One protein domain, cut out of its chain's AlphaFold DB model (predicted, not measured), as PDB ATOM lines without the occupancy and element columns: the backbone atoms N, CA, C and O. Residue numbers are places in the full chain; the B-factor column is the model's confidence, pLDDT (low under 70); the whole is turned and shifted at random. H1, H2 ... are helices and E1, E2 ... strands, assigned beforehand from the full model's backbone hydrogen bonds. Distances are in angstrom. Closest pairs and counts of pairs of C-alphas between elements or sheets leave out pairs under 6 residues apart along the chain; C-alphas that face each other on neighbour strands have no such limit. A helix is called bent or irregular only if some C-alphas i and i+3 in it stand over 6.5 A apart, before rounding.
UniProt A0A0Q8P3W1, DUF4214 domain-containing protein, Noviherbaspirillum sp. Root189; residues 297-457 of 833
ATOM      1  N   SER A 297      34.034 -22.705  61.853       94.69
ATOM      2  CA  SER A 297      33.700 -23.556  63.002       94.69
ATOM      3  C   SER A 297      32.267 -24.068  62.918       94.69
ATOM      4  O   SER A 297      31.408 -23.408  62.342       94.69
ATOM      5  N   ALA A 298      32.015 -25.242  63.493       96.00
ATOM      6  CA  ALA A 298      30.692 -25.846  63.613       96.00
ATOM      7  C   ALA A 298      30.620 -26.629  64.930       96.00
ATOM      8  O   ALA A 298      31.622 -27.203  65.359       96.00
ATOM      9  N   SER A 299      29.455 -26.660  65.584       93.81
ATOM     10  CA  SER A 299      29.284 -27.426  66.832       93.81
ATOM     11  C   SER A 299      28.896 -28.885  66.598       93.81
ATOM     12  O   SER A 299      29.041 -29.708  67.498       93.81
ATOM     13  N   GLY A 300      28.404 -29.202  65.401       95.12
ATOM     14  CA  GLY A 300      28.131 -30.564  64.958       95.12
ATOM     15  C   GLY A 300      28.744 -30.783  63.586       95.12
ATOM     16  O   GLY A 300      28.546 -29.960  62.693       95.12
ATOM     17  N   VAL A 301      29.497 -31.873  63.452       96.44
ATOM     18  CA  VAL A 301      30.145 -32.307  62.212       96.44
ATOM     19  C   VAL A 301      29.836 -33.789  62.039       96.44
ATOM     20  O   VAL A 301      30.314 -34.618  62.818       96.44
ATOM     21  N   THR A 302      29.020 -34.129  61.046       96.62
ATOM     22  CA  THR A 302      28.730 -35.521  60.681       96.62
ATOM     23  C   THR A 302      29.101 -35.765  59.228       96.62
ATOM     24  O   THR A 302      28.920 -34.902  58.372       96.62
ATOM     25  N   THR A 303      29.655 -36.936  58.938       95.81
ATOM     26  CA  THR A 303      30.077 -37.320  57.591       95.81
ATOM     27  C   THR A 303      29.466 -38.656  57.218       95.81
ATOM     28  O   THR A 303      29.691 -39.652  57.904       95.81
ATOM     29  N   ASP A 304      28.724 -38.679  56.118       94.31
ATOM     30  CA  ASP A 304      28.094 -39.877  55.576       94.31
ATOM     31  C   ASP A 304      28.853 -40.344  54.331       94.31
ATOM     32  O   ASP A 304      29.044 -39.580  53.381       94.31
ATOM     33  N   ILE A 305      29.318 -41.596  54.352       93.31
ATOM     34  CA  ILE A 305      30.165 -42.172  53.306       93.31
ATOM     35  C   ILE A 305      29.390 -43.185  52.470       93.31
ATOM     36  O   ILE A 305      28.847 -44.167  52.990       93.31
ATOM     37  N   PHE A 306      29.432 -42.977  51.157       91.56
ATOM     38  CA  PHE A 306      28.793 -43.808  50.145       91.56
ATOM     39  C   PHE A 306      29.789 -44.203  49.056       91.56
ATOM     40  O   PHE A 306      30.680 -43.434  48.706       91.56
ATOM     41  N   ARG A 307      29.595 -45.382  48.476       91.38
ATOM     42  CA  ARG A 307      30.181 -45.795  47.205       91.38
ATOM     43  C   ARG A 307      29.064 -45.951  46.189       91.38
ATOM     44  O   ARG A 307      28.110 -46.687  46.436       91.38
ATOM     45  N   SER A 308      29.241 -45.317  45.040       87.00
ATOM     46  CA  SER A 308      28.281 -45.312  43.940       87.00
ATOM     47  C   SER A 308      28.986 -45.551  42.605       87.00
ATOM     48  O   SER A 308      30.216 -45.518  42.511       87.00
ATOM     49  N   SER A 309      28.204 -45.807  41.559       88.62
ATOM     50  CA  SER A 309      28.704 -45.877  40.189       88.62
ATOM     51  C   SER A 309      27.741 -45.224  39.203       88.62
ATOM     52  O   SER A 309      26.534 -45.168  39.443       88.62
ATOM     53  N   TYR A 310      28.278 -44.726  38.092       85.31
ATOM     54  CA  TYR A 310      27.499 -44.255  36.946       85.31
ATOM     55  C   TYR A 310      28.169 -44.688  35.638       85.31
ATOM     56  O   TYR A 310      29.356 -45.012  35.621       85.31
ATOM     57  N   SER A 311      27.411 -44.705  34.543       85.62
ATOM     58  CA  SER A 311      27.953 -44.968  33.206       85.62
ATOM     59  C   SER A 311      28.223 -43.651  32.486       85.62
ATOM     60  O   SER A 311      27.314 -42.838  32.325       85.62
ATOM     61  N   GLU A 312      29.462 -43.434  32.052       80.00
ATOM     62  CA  GLU A 312      29.835 -42.320  31.178       80.00
ATOM     63  C   GLU A 312      29.254 -42.501  29.765       80.00
ATOM     64  O   GLU A 312      28.905 -43.606  29.344       80.00
ATOM     65  N   SER A 313      29.201 -41.413  28.989       78.44
ATOM     66  CA  SER A 313      28.782 -41.425  27.576       78.44
ATOM     67  C   SER A 313      29.664 -42.308  26.684       78.44
ATOM     68  O   SER A 313      29.216 -42.777  25.640       78.44
ATOM     69  N   SER A 314      30.895 -42.575  27.121       78.25
ATOM     70  CA  SER A 314      31.844 -43.521  26.525       78.25
ATOM     71  C   SER A 314      31.458 -44.996  26.730       78.25
ATOM     72  O   SER A 314      32.074 -45.874  26.133       78.25
ATOM     73  N   GLY A 315      30.456 -45.281  27.571       82.38
ATOM     74  CA  GLY A 315      30.055 -46.631  27.976       82.38
ATOM     75  C   GLY A 315      30.834 -47.188  29.174       82.38
ATOM     76  O   GLY A 315      30.508 -48.274  29.652       82.38
ATOM     77  N   ASN A 316      31.825 -46.456  29.691       83.62
ATOM     78  CA  ASN A 316      32.604 -46.869  30.855       83.62
ATOM     79  C   ASN A 316      31.804 -46.689  32.152       83.62
ATOM     80  O   ASN A 316      31.224 -45.632  32.390       83.62
ATOM     81  N   THR A 317      31.800 -47.701  33.023       87.81
ATOM     82  CA  THR A 317      31.276 -47.563  34.389       87.81
ATOM     83  C   THR A 317      32.345 -46.960  35.292       87.81
ATOM     84  O   THR A 317      33.386 -47.571  35.523       87.81
ATOM     85  N   VAL A 318      32.062 -45.784  35.842       87.25
ATOM     86  CA  VAL A 318      32.922 -45.089  36.798       87.25
ATOM     87  C   VAL A 318      32.421 -45.369  38.202       87.25
ATOM     88  O   VAL A 318      31.242 -45.182  38.499       87.25
ATOM     89  N   ILE A 319      33.323 -45.818  39.073       90.31
ATOM     90  CA  ILE A 319      33.066 -45.984  40.506       90.31
ATOM     91  C   ILE A 319      33.622 -44.760  41.225       90.31
ATOM     92  O   ILE A 319      34.748 -44.341  40.956       90.31
ATOM     93  N   PHE A 320      32.857 -44.216  42.164       90.88
ATOM     94  CA  PHE A 320      33.299 -43.109  42.998       90.88
ATOM     95  C   PHE A 320      32.869 -43.311  44.452       90.88
ATOM     96  O   PHE A 320      31.808 -43.869  44.743       90.88
ATOM     97  N   ASP A 321      33.733 -42.871  45.359       92.81
ATOM     98  CA  ASP A 321      33.440 -42.772  46.783       92.81
ATOM     99  C   ASP A 321      33.057 -41.328  47.099       92.81
ATOM    100  O   ASP A 321      33.716 -40.402  46.635       92.81
ATOM    101  N   THR A 322      32.017 -41.131  47.899       94.12
ATOM    102  CA  THR A 322      31.494 -39.818  48.275       94.12
ATOM    103  C   THR A 322      31.428 -39.702  49.788       94.12
ATOM    104  O   THR A 322      30.914 -40.596  50.457       94.12
ATOM    105  N   ALA A 323      31.923 -38.589  50.316       94.94
ATOM    106  CA  ALA A 323      31.780 -38.179  51.701       94.94
ATOM    107  C   ALA A 323      30.942 -36.896  51.762       94.94
ATOM    108  O   ALA A 323      31.419 -35.819  51.398       94.94
ATOM    109  N   THR A 324      29.697 -37.012  52.220       95.44
ATOM    110  CA  THR A 324      28.800 -35.868  52.423       95.44
ATOM    111  C   THR A 324      28.965 -35.357  53.846       95.44
ATOM    112  O   THR A 324      28.674 -36.074  54.804       95.44
ATOM    113  N   VAL A 325      29.441 -34.124  53.991       96.25
ATOM    114  CA  VAL A 325      29.703 -33.485  55.282       96.25
ATOM    115  C   VAL A 325      28.555 -32.545  55.622       96.25
ATOM    116  O   VAL A 325      28.270 -31.602  54.885       96.25
ATOM    117  N   ASN A 326      27.924 -32.788  56.768       96.50
ATOM    118  CA  ASN A 326      26.850 -31.974  57.316       96.50
ATOM    119  C   ASN A 326      27.355 -31.233  58.557       96.50
ATOM    120  O   ASN A 326      27.924 -31.834  59.475       96.50
ATOM    121  N   LEU A 327      27.145 -29.920  58.579       97.06
ATOM    122  CA  LEU A 327      27.592 -29.020  59.632       97.06
ATOM    123  C   LEU A 327      26.387 -28.356  60.301       97.06
ATOM    124  O   LEU A 327      25.449 -27.941  59.621       97.06
ATOM    125  N   THR A 328      26.432 -28.188  61.624       96.94
ATOM    126  CA  THR A 328      25.408 -27.445  62.387       96.94
ATOM    127  C   THR A 328      26.019 -26.341  63.241       96.94
ATOM    128  O   THR A 328      27.120 -26.511  63.771       96.94
ATOM    129  N   ASN A 329      25.279 -25.244  63.422       96.12
ATOM    130  CA  ASN A 329      25.724 -24.022  64.108       96.12
ATOM    131  C   ASN A 329      27.067 -23.521  63.559       96.12
ATOM    132  O   ASN A 329      28.049 -23.368  64.290       96.12
ATOM    133  N   VAL A 330      27.098 -23.324  62.246       96.62
ATOM    134  CA  VAL A 330      28.280 -22.917  61.495       96.62
ATOM    135  C   VAL A 330      28.555 -21.441  61.743       96.62
ATOM    136  O   VAL A 330      27.639 -20.622  61.668       96.62
ATOM    137  N   LYS A 331      29.814 -21.094  62.005       95.25
ATOM    138  CA  LYS A 331      30.291 -19.709  62.059       95.25
ATOM    139  C   LYS A 331      31.429 -19.501  61.076       95.25
ATOM    140  O   LYS A 331      32.374 -20.295  61.056       95.25
ATOM    141  N   LEU A 332      31.328 -18.408  60.328       93.12
ATOM    142  CA  LEU A 332      32.317 -17.940  59.370       93.12
ATOM    143  C   LEU A 332      32.979 -16.671  59.927       93.12
ATOM    144  O   LEU A 332      32.328 -15.643  60.125       93.12
ATOM    145  N   GLY A 333      34.261 -16.775  60.276       88.88
ATOM    146  CA  GLY A 333      35.013 -15.695  60.912       88.88
ATOM    147  C   GLY A 333      34.357 -15.189  62.202       88.88
ATOM    148  O   GLY A 333      33.793 -15.946  62.994       88.88
ATOM    149  N   SER A 334      34.416 -13.871  62.396       79.94
ATOM    150  CA  SER A 334      33.603 -13.146  63.381       79.94
ATOM    151  C   SER A 334      32.254 -12.675  62.813       79.94
ATOM    152  O   SER A 334      31.583 -11.869  63.454       79.94
ATOM    153  N   GLY A 335      31.912 -13.094  61.591       79.62
ATOM    154  CA  GLY A 335      30.790 -12.593  60.806       79.62
ATOM    155  C   GLY A 335      29.591 -13.539  60.813       79.62
ATOM    156  O   GLY A 335      29.001 -13.811  61.863       79.62
ATOM    157  N   SER A 336      29.198 -13.990  59.619       90.38
ATOM    158  CA  SER A 336      27.966 -14.741  59.370       90.38
ATOM    159  C   SER A 336      27.883 -16.055  60.155       90.38
ATOM    160  O   SER A 336      28.874 -16.740  60.422       90.38
ATOM    161  N   SER A 337      26.659 -16.412  60.548       94.44
ATOM    162  CA  SER A 337      26.349 -17.666  61.237       94.44
ATOM    163  C   SER A 337      25.173 -18.355  60.560       94.44
ATOM    164  O   SER A 337      24.168 -17.711  60.256       94.44
ATOM    165  N   TYR A 338      25.275 -19.667  60.376       95.50
ATOM    166  CA  TYR A 338      24.265 -20.473  59.697       95.50
ATOM    167  C   TYR A 338      23.851 -21.645  60.587       95.50
ATOM    168  O   TYR A 338      24.689 -22.309  61.199       95.50
ATOM    169  N   ALA A 339      22.547 -21.920  60.666       96.44
ATOM    170  CA  ALA A 339      22.040 -23.042  61.461       96.44
ATOM    171  C   ALA A 339      22.588 -24.387  60.956       96.44
ATOM    172  O   ALA A 339      22.903 -25.273  61.750       96.44
ATOM    173  N   GLN A 340      22.739 -24.498  59.638       96.44
ATOM    174  CA  GLN A 340      23.265 -25.657  58.939       96.44
ATOM    175  C   GLN A 340      24.054 -25.212  57.707       96.44
ATOM    176  O   GLN A 340      23.786 -24.142  57.163       96.44
ATOM    177  N   ALA A 341      25.007 -26.037  57.290       97.00
ATOM    178  CA  ALA A 341      25.669 -25.969  55.992       97.00
ATOM    179  C   ALA A 341      26.245 -27.356  55.664       97.00
ATOM    180  O   ALA A 341      26.224 -28.261  56.500       97.00
ATOM    181  N   GLY A 342      26.802 -27.530  54.473       95.56
ATOM    182  CA  GLY A 342      27.493 -28.765  54.131       95.56
ATOM    183  C   GLY A 342      28.355 -28.630  52.893       95.56
ATOM    184  O   GLY A 342      28.430 -27.559  52.290       95.56
ATOM    185  N   PHE A 343      29.027 -29.715  52.547       97.44
ATOM    186  CA  PHE A 343      29.771 -29.883  51.302       97.44
ATOM    187  C   PHE A 343      29.971 -31.375  51.049       97.44
ATOM    188  O   PHE A 343      29.824 -32.196  51.958       97.44
ATOM    189  N   THR A 344      30.322 -31.725  49.821       96.69
ATOM    190  CA  THR A 344      30.547 -33.112  49.425       96.69
ATOM    191  C   THR A 344      31.943 -33.251  48.846       96.69
ATOM    192  O   THR A 344      32.335 -32.448  48.009       96.69
ATOM    193  N   LEU A 345      32.699 -34.259  49.279       96.50
ATOM    194  CA  LEU A 345      33.939 -34.646  48.608       96.50
ATOM    195  C   LEU A 345      33.748 -35.996  47.926       96.50
ATOM    196  O   LEU A 345      33.439 -36.991  48.584       96.50
ATOM    197  N   SER A 346      33.985 -36.043  46.622       94.75
ATOM    198  CA  SER A 346      33.977 -37.270  45.834       94.75
ATOM    199  C   SER A 346      35.381 -37.637  45.369       94.75
ATOM    200  O   SER A 346      36.198 -36.765  45.088       94.75
ATOM    201  N   ARG A 347      35.665 -38.940  45.286       94.56
ATOM    202  CA  ARG A 347      36.906 -39.498  44.744       94.56
ATOM    203  C   ARG A 347      36.597 -40.574  43.719       94.56
ATOM    204  O   ARG A 347      35.987 -41.591  44.050       94.56
ATOM    205  N   ARG A 348      37.084 -40.385  42.498       92.44
ATOM    206  CA  ARG A 348      37.028 -41.386  41.432       92.44
ATOM    207  C   ARG A 348      37.956 -42.566  41.739       92.44
ATOM    208  O   ARG A 348      39.097 -42.385  42.165       92.44
ATOM    209  N   ALA A 349      37.474 -43.790  41.539       88.50
ATOM    210  CA  ALA A 349      38.241 -45.005  41.819       88.50
ATOM    211  C   ALA A 349      39.232 -45.371  40.700       88.50
ATOM    212  O   ALA A 349      40.221 -46.047  40.971       88.50
ATOM    213  N   ASP A 350      38.968 -44.941  39.465       88.50
ATOM    214  CA  ASP A 350      39.752 -45.265  38.271       88.50
ATOM    215  C   ASP A 350      41.023 -44.416  38.142       88.50
ATOM    216  O   ASP A 350      42.092 -44.953  37.856       88.50
ATOM    217  N   ASN A 351      40.927 -43.107  38.387       90.25
ATOM    218  CA  ASN A 351      42.043 -42.170  38.225       90.25
ATOM    219  C   ASN A 351      42.440 -41.438  39.519       90.25
ATOM    220  O   ASN A 351      43.472 -40.775  39.540       90.25
ATOM    221  N   GLY A 352      41.662 -41.569  40.601       91.62
ATOM    222  CA  GLY A 352      41.932 -40.918  41.884       91.62
ATOM    223  C   GLY A 352      41.595 -39.425  41.947       91.62
ATOM    224  O   GLY A 352      41.930 -38.804  42.955       91.62
ATOM    225  N   GLU A 353      40.967 -38.862  40.913       94.62
ATOM    226  CA  GLU A 353      40.518 -37.465  40.869       94.62
ATOM    227  C   GLU A 353      39.537 -37.161  42.007       94.62
ATOM    228  O   GLU A 353      38.690 -37.991  42.356       94.62
ATOM    229  N   LEU A 354      39.672 -35.969  42.586       95.94
ATOM    230  CA  LEU A 354      38.810 -35.451  43.638       95.94
ATOM    231  C   LEU A 354      37.865 -34.384  43.078       95.94
ATOM    232  O   LEU A 354      38.279 -33.565  42.261       95.94
ATOM    233  N   SER A 355      36.632 -34.344  43.581       95.62
ATOM    234  CA  SER A 355      35.697 -33.230  43.378       95.62
ATOM    235  C   SER A 355      35.206 -32.737  44.731       95.62
ATOM    236  O   SER A 355      34.657 -33.527  45.500       95.62
ATOM    237  N   LEU A 356      35.444 -31.463  45.049       97.56
ATOM    238  CA  LEU A 356      34.843 -30.784  46.196       97.56
ATOM    239  C   LEU A 356      33.645 -29.970  45.707       97.56
ATOM    240  O   LEU A 356      33.809 -28.990  44.977       97.56
ATOM    241  N   ASP A 357      32.458 -30.378  46.138       97.12
ATOM    242  CA  ASP A 357      31.185 -29.929  45.594       97.12
ATOM    243  C   ASP A 357      30.340 -29.179  46.631       97.12
ATOM    244  O   ASP A 357      30.170 -29.602  47.782       97.12
ATOM    245  N   PHE A 358      29.741 -28.083  46.174       97.56
ATOM    246  CA  PHE A 358      28.752 -27.278  46.880       97.56
ATOM    247  C   PHE A 358      27.523 -27.161  45.983       97.56
ATOM    248  O   PHE A 358      27.504 -26.368  45.041       97.56
ATOM    249  N   SER A 359      26.502 -27.970  46.263       94.81
ATOM    250  CA  SER A 359      25.347 -28.130  45.373       94.81
ATOM    251  C   SER A 359      24.057 -27.599  46.008       94.81
ATOM    252  O   SER A 359      23.277 -28.401  46.527       94.81
ATOM    253  N   PRO A 360      23.794 -26.278  46.024       93.31
ATOM    254  CA  PRO A 360      22.518 -25.721  46.480       93.31
ATOM    255  C   PRO A 360      21.306 -26.291  45.725       93.31
ATOM    256  O   PRO A 360      20.208 -26.286  46.278       93.31
ATOM    257  N   SER A 361      21.485 -26.826  44.508       91.88
ATOM    258  CA  SER A 361      20.423 -27.515  43.758       91.88
ATOM    259  C   SER A 361      19.915 -28.794  44.444       91.88
ATOM    260  O   SER A 361      18.754 -29.169  44.275       91.88
ATOM    261  N   ALA A 362      20.771 -29.451  45.233       88.81
ATOM    262  CA  ALA A 362      20.510 -30.754  45.844       88.81
ATOM    263  C   ALA A 362      20.629 -30.746  47.379       88.81
ATOM    264  O   ALA A 362      20.079 -31.620  48.046       88.81
ATOM    265  N   ASN A 363      21.327 -29.764  47.953       90.50
ATOM    266  CA  ASN A 363      21.581 -29.643  49.382       90.50
ATOM    267  C   ASN A 363      20.931 -28.374  49.949       90.50
ATOM    268  O   ASN A 363      21.499 -27.280  49.924       90.50
ATOM    269  N   THR A 364      19.751 -28.542  50.544       91.00
ATOM    270  CA  THR A 364      18.974 -27.444  51.138       91.00
ATOM    271  C   THR A 364      19.654 -26.786  52.341       91.00
ATOM    272  O   THR A 364      19.269 -25.677  52.713       91.00
ATOM    273  N   SER A 365      20.689 -27.402  52.933       91.56
ATOM    274  CA  SER A 365      21.457 -26.769  54.015       91.56
ATOM    275  C   SER A 365      22.210 -25.517  53.558       91.56
ATOM    276  O   SER A 365      22.466 -24.635  54.371       91.56
ATOM    277  N   LEU A 366      22.494 -25.388  52.258       95.06
ATOM    278  CA  LEU A 366      23.163 -24.220  51.682       95.06
ATOM    279  C   LEU A 366      22.212 -23.042  51.419       95.06
ATOM    280  O   LEU A 366      22.678 -21.939  51.157       95.06
ATOM    281  N   ALA A 367      20.890 -23.230  51.532       91.25
ATOM    282  CA  ALA A 367      19.893 -22.220  51.153       91.25
ATOM    283  C   ALA A 367      19.967 -20.916  51.971       91.25
ATOM    284  O   ALA A 367      19.514 -19.871  51.509       91.25
ATOM    285  N   ALA A 368      20.519 -20.966  53.188       91.56
ATOM    286  CA  ALA A 368      20.691 -19.790  54.041       91.56
ATOM    287  C   ALA A 368      21.946 -18.964  53.697       91.56
ATOM    288  O   ALA A 368      22.064 -17.826  54.153       91.56
ATOM    289  N   ILE A 369      22.874 -19.520  52.914       93.81
ATOM    290  CA  ILE A 369      24.117 -18.856  52.527       93.81
ATOM    291  C   ILE A 369      23.855 -18.066  51.243       93.81
ATOM    292  O   ILE A 369      23.656 -18.632  50.169       93.81
ATOM    293  N   GLN A 370      23.825 -16.740  51.358       90.69
ATOM    294  CA  GLN A 370      23.584 -15.855  50.220       90.69
ATOM    295  C   GLN A 370      24.753 -15.892  49.227       90.69
ATOM    296  O   GLN A 370      25.909 -16.056  49.609       90.69
ATOM    297  N   GLY A 371      24.452 -15.689  47.943       84.00
ATOM    298  CA  GLY A 371      25.468 -15.536  46.898       84.00
ATOM    299  C   GLY A 371      25.825 -16.809  46.129       84.00
ATOM    300  O   GLY A 371      26.632 -16.728  45.202       84.00
ATOM    301  N   PHE A 372      25.201 -17.949  46.450       88.19
ATOM    302  CA  PHE A 372      25.101 -19.074  45.524       88.19
ATOM    303  C   PHE A 372      24.071 -18.747  44.452       88.19
ATOM    304  O   PHE A 372      22.923 -18.431  44.765       88.19
ATOM    305  N   ALA A 373      24.457 -18.861  43.191       82.31
ATOM    306  CA  ALA A 373      23.518 -18.729  42.084       82.31
ATOM    307  C   ALA A 373      23.495 -19.981  41.175       82.31
ATOM    308  O   ALA A 373      22.780 -20.020  40.179       82.31
ATOM    309  N   GLY A 374      24.245 -21.020  41.555       87.88
ATOM    310  CA  GLY A 374      24.325 -22.331  40.914       87.88
ATOM    311  C   GLY A 374      25.240 -23.263  41.714       87.88
ATOM    312  O   GLY A 374      25.783 -22.861  42.747       87.88
ATOM    313  N   ASP A 375      25.418 -24.492  41.236       92.56
ATOM    314  CA  ASP A 375      26.320 -25.461  41.867       92.56
ATOM    315  C   ASP A 375      27.789 -25.121  41.601       92.56
ATOM    316  O   ASP A 375      28.147 -24.640  40.524       92.56
ATOM    317  N   VAL A 376      28.644 -25.366  42.591       91.75
ATOM    318  CA  VAL A 376      30.086 -25.126  42.515       91.75
ATOM    319  C   VAL A 376      30.830 -26.441  42.703       91.75
ATOM    320  O   VAL A 376      30.555 -27.193  43.633       91.75
ATOM    321  N   HIS A 377      31.809 -26.671  41.838       92.81
ATOM    322  CA  HIS A 377      32.633 -27.867  41.743       92.81
ATOM    323  C   HIS A 377      34.099 -27.459  41.595       92.81
ATOM    324  O   HIS A 377      34.470 -26.786  40.626       92.81
ATOM    325  N   LEU A 378      34.932 -27.889  42.537       93.44
ATOM    326  CA  LEU A 378      36.385 -27.807  42.432       93.44
ATOM    327  C   LEU A 378      36.907 -29.203  42.106       93.44
ATOM    328  O   LEU A 378      36.802 -30.092  42.946       93.44
ATOM    329  N   GLN A 379      37.460 -29.399  40.908       92.88
ATOM    330  CA  GLN A 379      38.053 -30.681  40.508       92.88
ATOM    331  C   GLN A 379      39.565 -30.632  40.693       92.88
ATOM    332  O   GLN A 379      40.201 -29.657  40.295       92.88
ATOM    333  N   ILE A 380      40.141 -31.671  41.292       93.75
ATOM    334  CA  ILE A 380      41.553 -31.736  41.655       93.75
ATOM    335  C   ILE A 380      42.119 -33.072  41.177       93.75
ATOM    336  O   ILE A 380      41.590 -34.136  41.509       93.75
ATOM    337  N   SER A 381      43.210 -33.028  40.408       92.56
ATOM    338  CA  SER A 381      43.905 -34.241  39.964       92.56
ATOM    339  C   SER A 381      44.387 -35.074  41.156       92.56
ATOM    340  O   SER A 381      44.636 -34.554  42.241       92.56
ATOM    341  N   ALA A 382      44.582 -36.380  40.959       90.81
ATOM    342  CA  ALA A 382      45.004 -37.282  42.037       90.81
ATOM    343  C   ALA A 382      46.337 -36.892  42.707       90.81
ATOM    344  O   ALA A 382      46.585 -37.268  43.851       90.81
ATOM    345  N   ASP A 383      47.197 -36.150  42.001       88.94
ATOM    346  CA  ASP A 383      48.460 -35.616  42.518       88.94
ATOM    347  C   ASP A 383      48.359 -34.174  43.048       88.94
ATOM    348  O   ASP A 383      49.360 -33.617  43.500       88.94
ATOM    349  N   GLY A 384      47.171 -33.565  42.999       86.75
ATOM    350  CA  GLY A 384      46.899 -32.208  43.466       86.75
ATOM    351  C   GLY A 384      47.442 -31.090  42.580       86.75
ATOM    352  O   GLY A 384      47.331 -29.932  42.964       86.75
ATOM    353  N   LYS A 385      48.052 -31.396  41.428       83.12
ATOM    354  CA  LYS A 385      48.738 -30.386  40.603       83.12
ATOM    355  C   LYS A 385      47.830 -29.612  39.663       83.12
ATOM    356  O   LYS A 385      48.201 -28.521  39.243       83.12
ATOM    357  N   THR A 386      46.695 -30.187  39.282       84.62
ATOM    358  CA  THR A 386      45.730 -29.532  38.397       84.62
ATOM    359  C   THR A 386      44.460 -29.264  39.175       84.62
ATOM    360  O   THR A 386      43.904 -30.189  39.767       84.62
ATOM    361  N   VAL A 387      44.000 -28.015  39.137       86.00
ATOM    362  CA  VAL A 387      42.733 -27.596  39.729       86.00
ATOM    363  C   VAL A 387      41.846 -26.997  38.643       86.00
ATOM    364  O   VAL A 387      42.261 -26.120  37.886       86.00
ATOM    365  N   ASN A 388      40.606 -27.466  38.559       83.00
ATOM    366  CA  ASN A 388      39.566 -26.832  37.765       83.00
ATOM    367  C   ASN A 388      38.543 -26.188  38.699       83.00
ATOM    368  O   ASN A 388      37.823 -26.878  39.417       83.00
ATOM    369  N   GLN A 389      38.483 -24.861  38.655       81.62
ATOM    370  CA  GLN A 389      37.594 -24.038  39.472       81.62
ATOM    371  C   GLN A 389      36.615 -23.204  38.629       81.62
ATOM    372  O   GLN A 389      36.128 -22.177  39.085       81.62
ATOM    373  N   TRP A 390      36.326 -23.608  37.384       75.06
ATOM    374  CA  TRP A 390      35.490 -22.825  36.455       75.06
ATOM    375  C   TRP A 390      34.136 -22.412  37.051       75.06
ATOM    376  O   TRP A 390      33.726 -21.258  36.957       75.06
ATOM    377  N   THR A 391      33.476 -23.337  37.745       80.19
ATOM    378  CA  THR A 391      32.148 -23.120  38.339       80.19
ATOM    379  C   THR A 391      32.163 -22.196  39.563       80.19
ATOM    380  O   THR A 391      31.098 -21.843  40.060       80.19
ATOM    381  N   MET A 392      33.327 -21.708  40.017       81.38
ATOM    382  CA  MET A 392      33.418 -20.658  41.046       81.38
ATOM    383  C   MET A 392      32.754 -19.340  40.623       81.38
ATOM    384  O   MET A 392      32.467 -18.498  41.474       81.38
ATOM    385  N   ILE A 393      32.458 -19.165  39.334       73.06
ATOM    386  CA  ILE A 393      31.548 -18.127  38.833       73.06
ATOM    387  C   ILE A 393      30.176 -18.134  39.523       73.06
ATOM    388  O   ILE A 393      29.554 -17.080  39.656       73.06
ATOM    389  N   ASN A 394      29.747 -19.288  40.037       79.69
ATOM    390  CA  ASN A 394      28.443 -19.477  40.665       79.69
ATOM    391  C   ASN A 394      28.398 -19.044  42.140       79.69
ATOM    392  O   ASN A 394      27.341 -19.156  42.767       79.69
ATOM    393  N   ALA A 395      29.511 -18.542  42.687       82.62
ATOM    394  CA  ALA A 395      29.614 -18.079  44.065       82.62
ATOM    395  C   ALA A 395      30.132 -16.635  44.174       82.62
ATOM    396  O   ALA A 395      31.120 -16.229  43.555       82.62
ATOM    397  N   SER A 396      29.481 -15.864  45.039       80.06
ATOM    398  CA  SER A 396      29.835 -14.489  45.405       80.06
ATOM    399  C   SER A 396      29.524 -14.238  46.884       80.06
ATOM    400  O   SER A 396      28.819 -15.040  47.496       80.06
ATOM    401  N   GLY A 397      30.060 -13.159  47.467       82.00
ATOM    402  CA  GLY A 397      29.815 -12.793  48.870       82.00
ATOM    403  C   GLY A 397      30.034 -13.957  49.847       82.00
ATOM    404  O   GLY A 397      30.994 -14.717  49.703       82.00
ATOM    405  N   ASP A 398      29.102 -14.120  50.788       88.12
ATOM    406  CA  ASP A 398      29.079 -15.173  51.810       88.12
ATOM    407  C   ASP A 398      29.309 -16.590  51.254       88.12
ATOM    408  O   ASP A 398      30.079 -17.355  51.830       88.12
ATOM    409  N   ALA A 399      28.694 -16.953  50.121       90.75
ATOM    410  CA  ALA A 399      28.884 -18.272  49.511       90.75
ATOM    411  C   ALA A 399      30.345 -18.527  49.135       90.75
ATOM    412  O   ALA A 399      30.887 -19.604  49.388       90.75
ATOM    413  N   ARG A 400      31.007 -17.517  48.568       88.25
ATOM    414  CA  ARG A 400      32.415 -17.610  48.186       88.25
ATOM    415  C   ARG A 400      33.330 -17.661  49.407       88.25
ATOM    416  O   ARG A 400      34.275 -18.448  49.418       88.25
ATOM    417  N   GLU A 401      33.045 -16.851  50.424       89.94
ATOM    418  CA  GLU A 401      33.789 -16.868  51.688       89.94
ATOM    419  C   GLU A 401      33.656 -18.220  52.400       89.94
ATOM    420  O   GLU A 401      34.648 -18.754  52.897       89.94
ATOM    421  N   TYR A 402      32.462 -18.818  52.387       95.25
ATOM    422  CA  TYR A 402      32.222 -20.153  52.927       95.25
ATOM    423  C   TYR A 402      33.026 -21.226  52.181       95.25
ATOM    424  O   TYR A 402      33.691 -22.038  52.825       95.25
ATOM    425  N   ILE A 403      33.039 -21.205  50.841       94.88
ATOM    426  CA  ILE A 403      33.842 -22.140  50.034       94.88
ATOM    427  C   ILE A 403      35.335 -22.005  50.363       94.88
ATOM    428  O   ILE A 403      35.996 -23.011  50.623       94.88
ATOM    429  N   ALA A 404      35.862 -20.776  50.405       93.12
ATOM    430  CA  ALA A 404      37.260 -20.517  50.757       93.12
ATOM    431  C   ALA A 404      37.604 -21.048  52.158       93.12
ATOM    432  O   ALA A 404      38.627 -21.708  52.352       93.12
ATOM    433  N   ALA A 405      36.718 -20.828  53.131       95.75
ATOM    434  CA  ALA A 405      36.895 -21.311  54.493       95.75
ATOM    435  C   ALA A 405      36.834 -22.845  54.588       95.75
ATOM    436  O   ALA A 405      37.616 -23.440  55.330       95.75
ATOM    437  N   VAL A 406      35.970 -23.509  53.811       96.94
ATOM    438  CA  VAL A 406      35.933 -24.979  53.712       96.94
ATOM    439  C   VAL A 406      37.237 -25.512  53.119       96.94
ATOM    440  O   VAL A 406      37.852 -26.389  53.722       96.94
ATOM    441  N   VAL A 407      37.709 -24.955  51.999       96.44
ATOM    442  CA  VAL A 407      38.999 -25.340  51.395       96.44
ATOM    443  C   VAL A 407      40.145 -25.188  52.401       96.44
ATOM    444  O   VAL A 407      41.025 -26.043  52.479       96.44
ATOM    445  N   ALA A 408      40.129 -24.125  53.203       95.25
ATOM    446  CA  ALA A 408      41.196 -23.836  54.150       95.25
ATOM    447  C   ALA A 408      41.151 -24.673  55.439       95.25
ATOM    448  O   ALA A 408      42.219 -25.003  55.961       95.25
ATOM    449  N   HIS A 409      39.956 -24.983  55.958       95.00
ATOM    450  CA  HIS A 409      39.770 -25.412  57.353       95.00
ATOM    451  C   HIS A 409      38.980 -26.715  57.549       95.00
ATOM    452  O   HIS A 409      38.827 -27.194  58.676       95.00
ATOM    453  N   ALA A 410      38.433 -27.310  56.485       94.69
ATOM    454  CA  ALA A 410      37.619 -28.517  56.623       94.69
ATOM    455  C   ALA A 410      38.411 -29.726  57.136       94.69
ATOM    456  O   ALA A 410      37.858 -30.546  57.864       94.69
ATOM    457  N   ALA A 411      39.699 -29.837  56.798       94.25
ATOM    458  CA  ALA A 411      40.547 -30.923  57.284       94.25
ATOM    459  C   ALA A 411      40.613 -30.942  58.824       94.25
ATOM    460  O   ALA A 411      40.510 -32.004  59.438       94.25
ATOM    461  N   GLU A 412      40.723 -29.768  59.450       92.69
ATOM    462  CA  GLU A 412      40.727 -29.608  60.901       92.69
ATOM    463  C   GLU A 412      39.347 -29.897  61.515       92.69
ATOM    464  O   GLU A 412      39.265 -30.544  62.560       92.69
ATOM    465  N   LEU A 413      38.257 -29.486  60.856       91.12
ATOM    466  CA  LEU A 413      36.889 -29.753  61.325       91.12
ATOM    467  C   LEU A 413      36.547 -31.246  61.330       91.12
ATOM    468  O   LEU A 413      35.916 -31.741  62.265       91.12
ATOM    469  N   LEU A 414      36.989 -31.976  60.307       92.75
ATOM    470  CA  LEU A 414      36.721 -33.407  60.156       92.75
ATOM    471  C   LEU A 414      37.438 -34.268  61.204       92.75
ATOM    472  O   LEU A 414      36.991 -35.378  61.499       92.75
ATOM    473  N   ALA A 415      38.518 -33.770  61.812       88.06
ATOM    474  CA  ALA A 415      39.230 -34.485  62.870       88.06
ATOM    475  C   ALA A 415      38.366 -34.705  64.129       88.06
ATOM    476  O   ALA A 415      38.568 -35.686  64.842       88.06
ATOM    477  N   GLY A 416      37.390 -33.825  64.388       82.62
ATOM    478  CA  GLY A 416      36.480 -33.910  65.536       82.62
ATOM    479  C   GLY A 416      35.074 -34.438  65.224       82.62
ATOM    480  O   GLY A 416      34.229 -34.435  66.117       82.62
ATOM    481  N   GLY A 417      34.798 -34.834  63.977       86.75
ATOM    482  CA  GLY A 417      33.458 -35.215  63.515       86.75
ATOM    483  C   GLY A 417      33.118 -36.701  63.661       86.75
ATOM    484  O   GLY A 417      33.993 -37.554  63.818       86.75
ATOM    485  N   THR A 418      31.828 -37.020  63.554       92.25
ATOM    486  CA  THR A 418      31.324 -38.403  63.523       92.25
ATOM    487  C   THR A 418      31.272 -38.924  62.089       92.25
ATOM    488  O   THR A 418      30.792 -38.227  61.197       92.25
ATOM    489  N   PHE A 419      31.709 -40.166  61.873       92.25
ATOM    490  CA  PHE A 419      31.756 -40.808  60.557       92.25
ATOM    491  C   PHE A 419      30.807 -42.005  60.473       92.25
ATOM    492  O   PHE A 419      30.965 -42.982  61.204       92.25
ATOM    493  N   ASN A 420      29.872 -41.952  59.525       91.12
ATOM    494  CA  ASN A 420      28.910 -43.009  59.239       91.12
ATOM    495  C   ASN A 420      29.226 -43.636  57.878       91.12
ATOM    496  O   ASN A 420      29.109 -42.990  56.837       91.12
ATOM    497  N   VAL A 421      29.623 -44.909  57.868       86.50
ATOM    498  CA  VAL A 421      29.905 -45.646  56.629       86.50
ATOM    499  C   VAL A 421      28.673 -46.454  56.239       86.50
ATOM    500  O   VAL A 421      28.352 -47.447  56.889       86.50
ATOM    501  N   HIS A 422      27.988 -46.040  55.173       86.06
ATOM    502  CA  HIS A 422      26.741 -46.678  54.719       86.06
ATOM    503  C   HIS A 422      26.972 -47.815  53.722       86.06
ATOM    504  O   HIS A 422      26.104 -48.657  53.520       86.06
ATOM    505  N   THR A 423      28.152 -47.862  53.104       80.00
ATOM    506  CA  THR A 423      28.527 -48.897  52.129       80.00
ATOM    507  C   THR A 423      29.859 -49.524  52.518       80.00
ATOM    508  O   THR A 423      30.868 -48.835  52.681       80.00
ATOM    509  N   SER A 424      29.877 -50.846  52.688       66.88
ATOM    510  CA  SER A 424      31.112 -51.573  52.974       66.88
ATOM    511  C   SER A 424      32.068 -51.478  51.774       66.88
ATOM    512  O   SER A 424      31.653 -51.622  50.626       66.88
ATOM    513  N   ASN A 425      33.357 -51.241  52.049       75.12
ATOM    514  CA  ASN A 425      34.476 -51.113  51.093       75.12
ATOM    515  C   ASN A 425      34.744 -49.731  50.460       75.12
ATOM    516  O   ASN A 425      35.622 -49.662  49.596       75.12
ATOM    517  N   ALA A 426      34.066 -48.646  50.853       79.38
ATOM    518  CA  ALA A 426      34.443 -47.292  50.411       79.38
ATOM    519  C   ALA A 426      35.897 -46.938  50.815       79.38
ATOM    520  O   ALA A 426      36.343 -47.319  51.899       79.38
ATOM    521  N   VAL A 427      36.655 -46.225  49.962       78.12
ATOM    522  CA  VAL A 427      38.056 -45.826  50.265       78.12
ATOM    523  C   VAL A 427      38.117 -44.725  51.325       78.12
ATOM    524  O   VAL A 427      39.102 -44.622  52.067       78.12
ATOM    525  N   PHE A 428      37.080 -43.888  51.410       88.12
ATOM    526  CA  PHE A 428      37.035 -42.855  52.430       88.12
ATOM    527  C   PHE A 428      36.850 -43.460  53.827       88.12
ATOM    528  O   PHE A 428      35.919 -44.209  54.108       88.12
ATOM    529  N   ASN A 429      37.763 -43.082  54.710       86.44
ATOM    530  CA  ASN A 429      37.660 -43.138  56.158       86.44
ATOM    531  C   ASN A 429      38.121 -41.775  56.695       86.44
ATOM    532  O   ASN A 429      38.543 -40.915  55.920       86.44
ATOM    533  N   GLN A 430      38.061 -41.562  58.008       87.88
ATOM    534  CA  GLN A 430      38.402 -40.261  58.587       87.88
ATOM    535  C   GLN A 430      39.805 -39.773  58.186       87.88
ATOM    536  O   GLN A 430      39.960 -38.628  57.768       87.88
ATOM    537  N   ALA A 431      40.817 -40.642  58.237       91.06
ATOM    538  CA  ALA A 431      42.187 -40.271  57.889       91.06
ATOM    539  C   ALA A 431      42.355 -39.980  56.388       91.06
ATOM    540  O   ALA A 431      42.975 -38.980  56.023       91.06
ATOM    541  N   SER A 432      41.791 -40.819  55.509       91.88
ATOM    542  CA  SER A 432      41.897 -40.610  54.059       91.88
ATOM    543  C   SER A 432      41.089 -39.401  53.580       91.88
ATOM    544  O   SER A 432      41.532 -38.719  52.658       91.88
ATOM    545  N   LEU A 433      39.967 -39.072  54.234       92.75
ATOM    546  CA  LEU A 433      39.195 -37.866  53.935       92.75
ATOM    547  C   LEU A 433      39.942 -36.589  54.347       92.75
ATOM    548  O   LEU A 433      40.007 -35.642  53.567       92.75
ATOM    549  N   ILE A 434      40.561 -36.575  55.534       94.81
ATOM    550  CA  ILE A 434      41.412 -35.458  55.981       94.81
ATOM    551  C   ILE A 434      42.580 -35.257  55.010       94.81
ATOM    552  O   ILE A 434      42.830 -34.132  54.580       94.81
ATOM    553  N   GLY A 435      43.260 -36.341  54.618       95.12
ATOM    554  CA  GLY A 435      44.347 -36.281  53.640       95.12
ATOM    555  C   GLY A 435      43.891 -35.746  52.279       95.12
ATOM    556  O   GLY A 435      44.583 -34.927  51.678       95.12
ATOM    557  N   ALA A 436      42.702 -36.141  51.815       95.00
ATOM    558  CA  ALA A 436      42.127 -35.619  50.580       95.00
ATOM    559  C   ALA A 436      41.815 -34.116  50.684       95.00
ATOM    560  O   ALA A 436      42.197 -33.366  49.794       95.00
ATOM    561  N   MET A 437      41.227 -33.644  51.789       96.12
ATOM    562  CA  MET A 437      40.989 -32.206  52.000       96.12
ATOM    563  C   MET A 437      42.288 -31.393  52.096       96.12
ATOM    564  O   MET A 437      42.355 -30.283  51.573       96.12
ATOM    565  N   GLN A 438      43.345 -31.943  52.701       95.94
ATOM    566  CA  GLN A 438      44.674 -31.318  52.692       95.94
ATOM    567  C   GLN A 438      45.253 -31.226  51.272       95.94
ATOM    568  O   GLN A 438      45.869 -30.214  50.932       95.94
ATOM    569  N   LEU A 439      45.028 -32.244  50.434       95.12
ATOM    570  CA  LEU A 439      45.422 -32.219  49.025       95.12
ATOM    571  C   LEU A 439      44.634 -31.166  48.236       95.12
ATOM    572  O   LEU A 439      45.246 -30.423  47.477       95.12
ATOM    573  N   VAL A 440      43.319 -31.046  48.459       95.19
ATOM    574  CA  VAL A 440      42.495 -29.979  47.860       95.19
ATOM    575  C   VAL A 440      43.033 -28.603  48.248       95.19
ATOM    576  O   VAL A 440      43.307 -27.782  47.375       95.19
ATOM    577  N   ARG A 441      43.258 -28.368  49.548       94.50
ATOM    578  CA  ARG A 441      43.829 -27.112  50.056       94.50
ATOM    579  C   ARG A 441      45.158 -26.782  49.385       94.50
ATOM    580  O   ARG A 441      45.358 -25.649  48.952       94.50
ATOM    581  N   LYS A 442      46.059 -27.764  49.299       92.69
ATOM    582  CA  LYS A 442      47.362 -27.601  48.654       92.69
ATOM    583  C   LYS A 442      47.225 -27.297  47.163       92.69
ATOM    584  O   LYS A 442      47.883 -26.380  46.687       92.69
ATOM    585  N   GLY A 443      46.380 -28.035  46.447       89.75
ATOM    586  CA  GLY A 443      46.173 -27.829  45.017       89.75
ATOM    587  C   GLY A 443      45.671 -26.421  44.714       89.75
ATOM    588  O   GLY A 443      46.210 -25.757  43.837       89.75
ATOM    589  N   VAL A 444      44.704 -25.924  45.492       89.06
ATOM    590  CA  VAL A 444      44.185 -24.551  45.351       89.06
ATOM    591  C   VAL A 444      45.271 -23.504  45.625       89.06
ATOM    592  O   VAL A 444      45.412 -22.554  44.863       89.06
ATOM    593  N   GLN A 445      46.087 -23.689  46.669       88.31
ATOM    594  CA  GLN A 445      47.215 -22.794  46.970       88.31
ATOM    595  C   GLN A 445      48.260 -22.750  45.845       88.31
ATOM    596  O   GLN A 445      48.794 -21.682  45.520       88.31
ATOM    597  N   ASP A 446      48.568 -23.913  45.269       85.81
ATOM    598  CA  ASP A 446      49.524 -24.032  44.175       85.81
ATOM    599  C   ASP A 446      48.962 -23.387  42.890       85.81
ATOM    600  O   ASP A 446      49.685 -22.619  42.251       85.81
ATOM    601  N   ASP A 447      47.680 -23.604  42.560       82.75
ATOM    602  CA  ASP A 447      46.970 -22.974  41.427       82.75
ATOM    603  C   ASP A 447      46.961 -21.439  41.542       82.75
ATOM    604  O   ASP A 447      47.382 -20.734  40.621       82.75
ATOM    605  N   ASP A 448      46.619 -20.914  42.725       79.81
ATOM    606  CA  ASP A 448      46.579 -19.473  43.022       79.81
ATOM    607  C   ASP A 448      47.944 -18.776  42.849       79.81
ATOM    608  O   ASP A 448      48.012 -17.555  42.632       79.81
ATOM    609  N   SER A 449      49.035 -19.543  42.957       82.31
ATOM    610  CA  SER A 449      50.419 -19.084  42.789       82.31
ATOM    611  C   SER A 449      50.988 -19.383  41.397       82.31
ATOM    612  O   SER A 449      52.008 -18.796  41.012       82.31
ATOM    613  N   ALA A 450      50.367 -20.292  40.640       84.06
ATOM    614  CA  ALA A 450      50.919 -20.868  39.418       84.06
ATOM    615  C   ALA A 450      51.165 -19.806  38.342       84.06
ATOM    616  O   ALA A 450      52.233 -19.794  37.732       84.06
ATOM    617  N   TYR A 451      50.235 -18.863  38.175       85.81
ATOM    618  CA  TYR A 451      50.372 -17.775  37.206       85.81
ATOM    619  C   TYR A 451      51.615 -16.914  37.469       85.81
ATOM    620  O   TYR A 451      52.482 -16.784  36.607       85.81
ATOM    621  N   PHE A 452      51.781 -16.385  38.683       87.50
ATOM    622  CA  PHE A 452      52.950 -15.558  39.008       87.50
ATOM    623  C   PHE A 452      54.261 -16.354  39.031       87.50
ATOM    624  O   PHE A 452      55.312 -15.809  38.690       87.50
ATOM    625  N   ASN A 453      54.221 -17.635  39.415       90.12
ATOM    626  CA  ASN A 453      55.371 -18.535  39.296       90.12
ATOM    627  C   ASN A 453      55.793 -18.698  37.831       90.12
ATOM    628  O   ASN A 453      56.976 -18.566  37.518       90.12
ATOM    629  N   TYR A 454      54.828 -18.935  36.943       91.50
ATOM    630  CA  TYR A 454      55.052 -19.048  35.508       91.50
ATOM    631  C   TYR A 454      55.666 -17.768  34.936       91.50
ATOM    632  O   TYR A 454      56.705 -17.820  34.283       91.50
ATOM    633  N   LEU A 455      55.100 -16.605  35.253       92.81
ATOM    634  CA  LEU A 455      55.630 -15.319  34.802       92.81
ATOM    635  C   LEU A 455      57.075 -15.086  35.272       92.81
ATOM    636  O   LEU A 455      57.927 -14.678  34.480       92.81
ATOM    637  N   ARG A 456      57.385 -15.413  36.536       92.94
ATOM    638  CA  ARG A 456      58.758 -15.343  37.064       92.94
ATOM    639  C   ARG A 456      59.709 -16.297  36.345       92.94
ATOM    640  O   ARG A 456      60.836 -15.897  36.057       92.94
ATOM    641  N   ASP A 457      59.271 -17.516  36.027       94.06
ATOM    642  CA  ASP A 457      60.059 -18.464  35.226       94.06
ATOM    643  C   ASP A 457      60.393 -17.899  33.838       94.06
ATOM    644  O   ASP A 457      61.500 -18.104  33.339       94.06
TER     645      ASP A 457
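Overview. This is residues 297 to 457 of the 833 residues of the protein "DUF4214 domain-containing protein" of Noviherbaspirillum sp. Root189 (UniProt A0A0Q8P3W1). One twisted sheet of six strands, with long hairpins of E1, E2 and E3, has the two longer helices, H3 and H4, packed over one face and the short helix H1 on the other. H4 crosses the strands, and its last residues, 451 to 457, stick out free of the body; the small helix H2 sits beside edge strand E5. The printed part has 161 residues, with four named helices and six named strands in the order E1, E2, E3, E4, H1, E5, H2, H3, E6, H4. The sheet is mixed and runs E5, E4, E3, E2, E1, E6; E1 to E4 form a meander, each strand the antiparallel neighbour of the one before. The class is mixed, helices and strands, and the whole is compact, with a radius of gyration of the C-alphas of 15.8 A and spans of 48 by 45 by 29 A.

Along the chain. E1, residues 300 to 311, begins at C-alpha 300 (28.131, -30.564, 64.958) and is 34.9 A long. E2, residues 317 to 332, is the longest strand by residues, 38.8 A, and bends by 94 degrees at residue 329. E3, residues 337 to 348, is 32.7 A long and bends by 64 degrees at residue 340. E4 is residues 354 to 358, 13.4 A; H1 is residues 364 to 368, 8.4 A; E5 is residues 376 to 380, 13.3 A; H2 is residues 390 to 394, 8.9 A. H3, residues 397 to 414, begins at C-alpha 397 (29.815, -12.793, 48.870), is 24.5 A long and has a kink of 59 degrees near residue 408. E6, residues 418 to 421, is 10.1 A long. H4, residues 430 to 457, is 38.6 A long, has a kink of 47 degrees near residue 451 and ends at C-alpha 457 (60.059, -18.464, 35.226). Four helices are irregular: H1 with C-alphas 365 and 368 7.0 A apart, H2 only just with 390 and 393 6.6 A apart, H3 with 408 and 411 7.8 A apart, and H4 with 448 and 451 7.1 A apart.

Arrangement. E1 and E2 are an antiparallel hairpin, with N 304 and O 324 2.9 A apart. E2 and E3 are a hairpin, antiparallel, with N 323 and O 345 at 2.8 A. E3 and E4 are another, with N 346 and O 355 at 2.8 A. E5 is antiparallel to E4, with N 378 and O 356 at 2.9 A. E6 is parallel to E1, with N 303 and O 418 at 2.8 A. H3 and H4 lie on the same face of the sheet and touch, closest at the C-alphas of Ala 411 and Ile 434, 4.8 A apart, opposite ways at a steep tilt of 54 degrees; H3 touches H4 with residues 407 to 414 alone. The closest C-alphas of H3 and E2 are those of Tyr 402 and Leu 332, 6.8 A. H4, at a height over the sheet of 9.1 A, lies only just over E2, with 3 of its C-alphas falling on it, and runs across the strands, at 89 degrees to E2 on the local plane. H1 lies on the opposite face at a height over the sheet of 6.2 A, closest to E3 at the C-alphas of Ser 365 and Ala 341, 4.7 A. H2 stands at the sheet's level, with the C-alphas of Thr 391 and Val 376 of E5 5.1 A apart, and is close to H3 but not clearly touching. O i to N i+4 pairs are within hydrogen-bond range in 12 of 14 cases in H3, 22 of 24 in H4, 0 of 1 in H1 and 0 of 1 in H2; for O i to N i+3, H1 has 1 of 2 and H2 has 2 of 2.

Size, cuts and confidence. The two C-alphas farthest apart are those of Gly 315 and Ser 334, 48.9 A. The printed part has no cut and no long link. The mean pLDDT of the printed part is 90.1, and residue 424 alone is under 70.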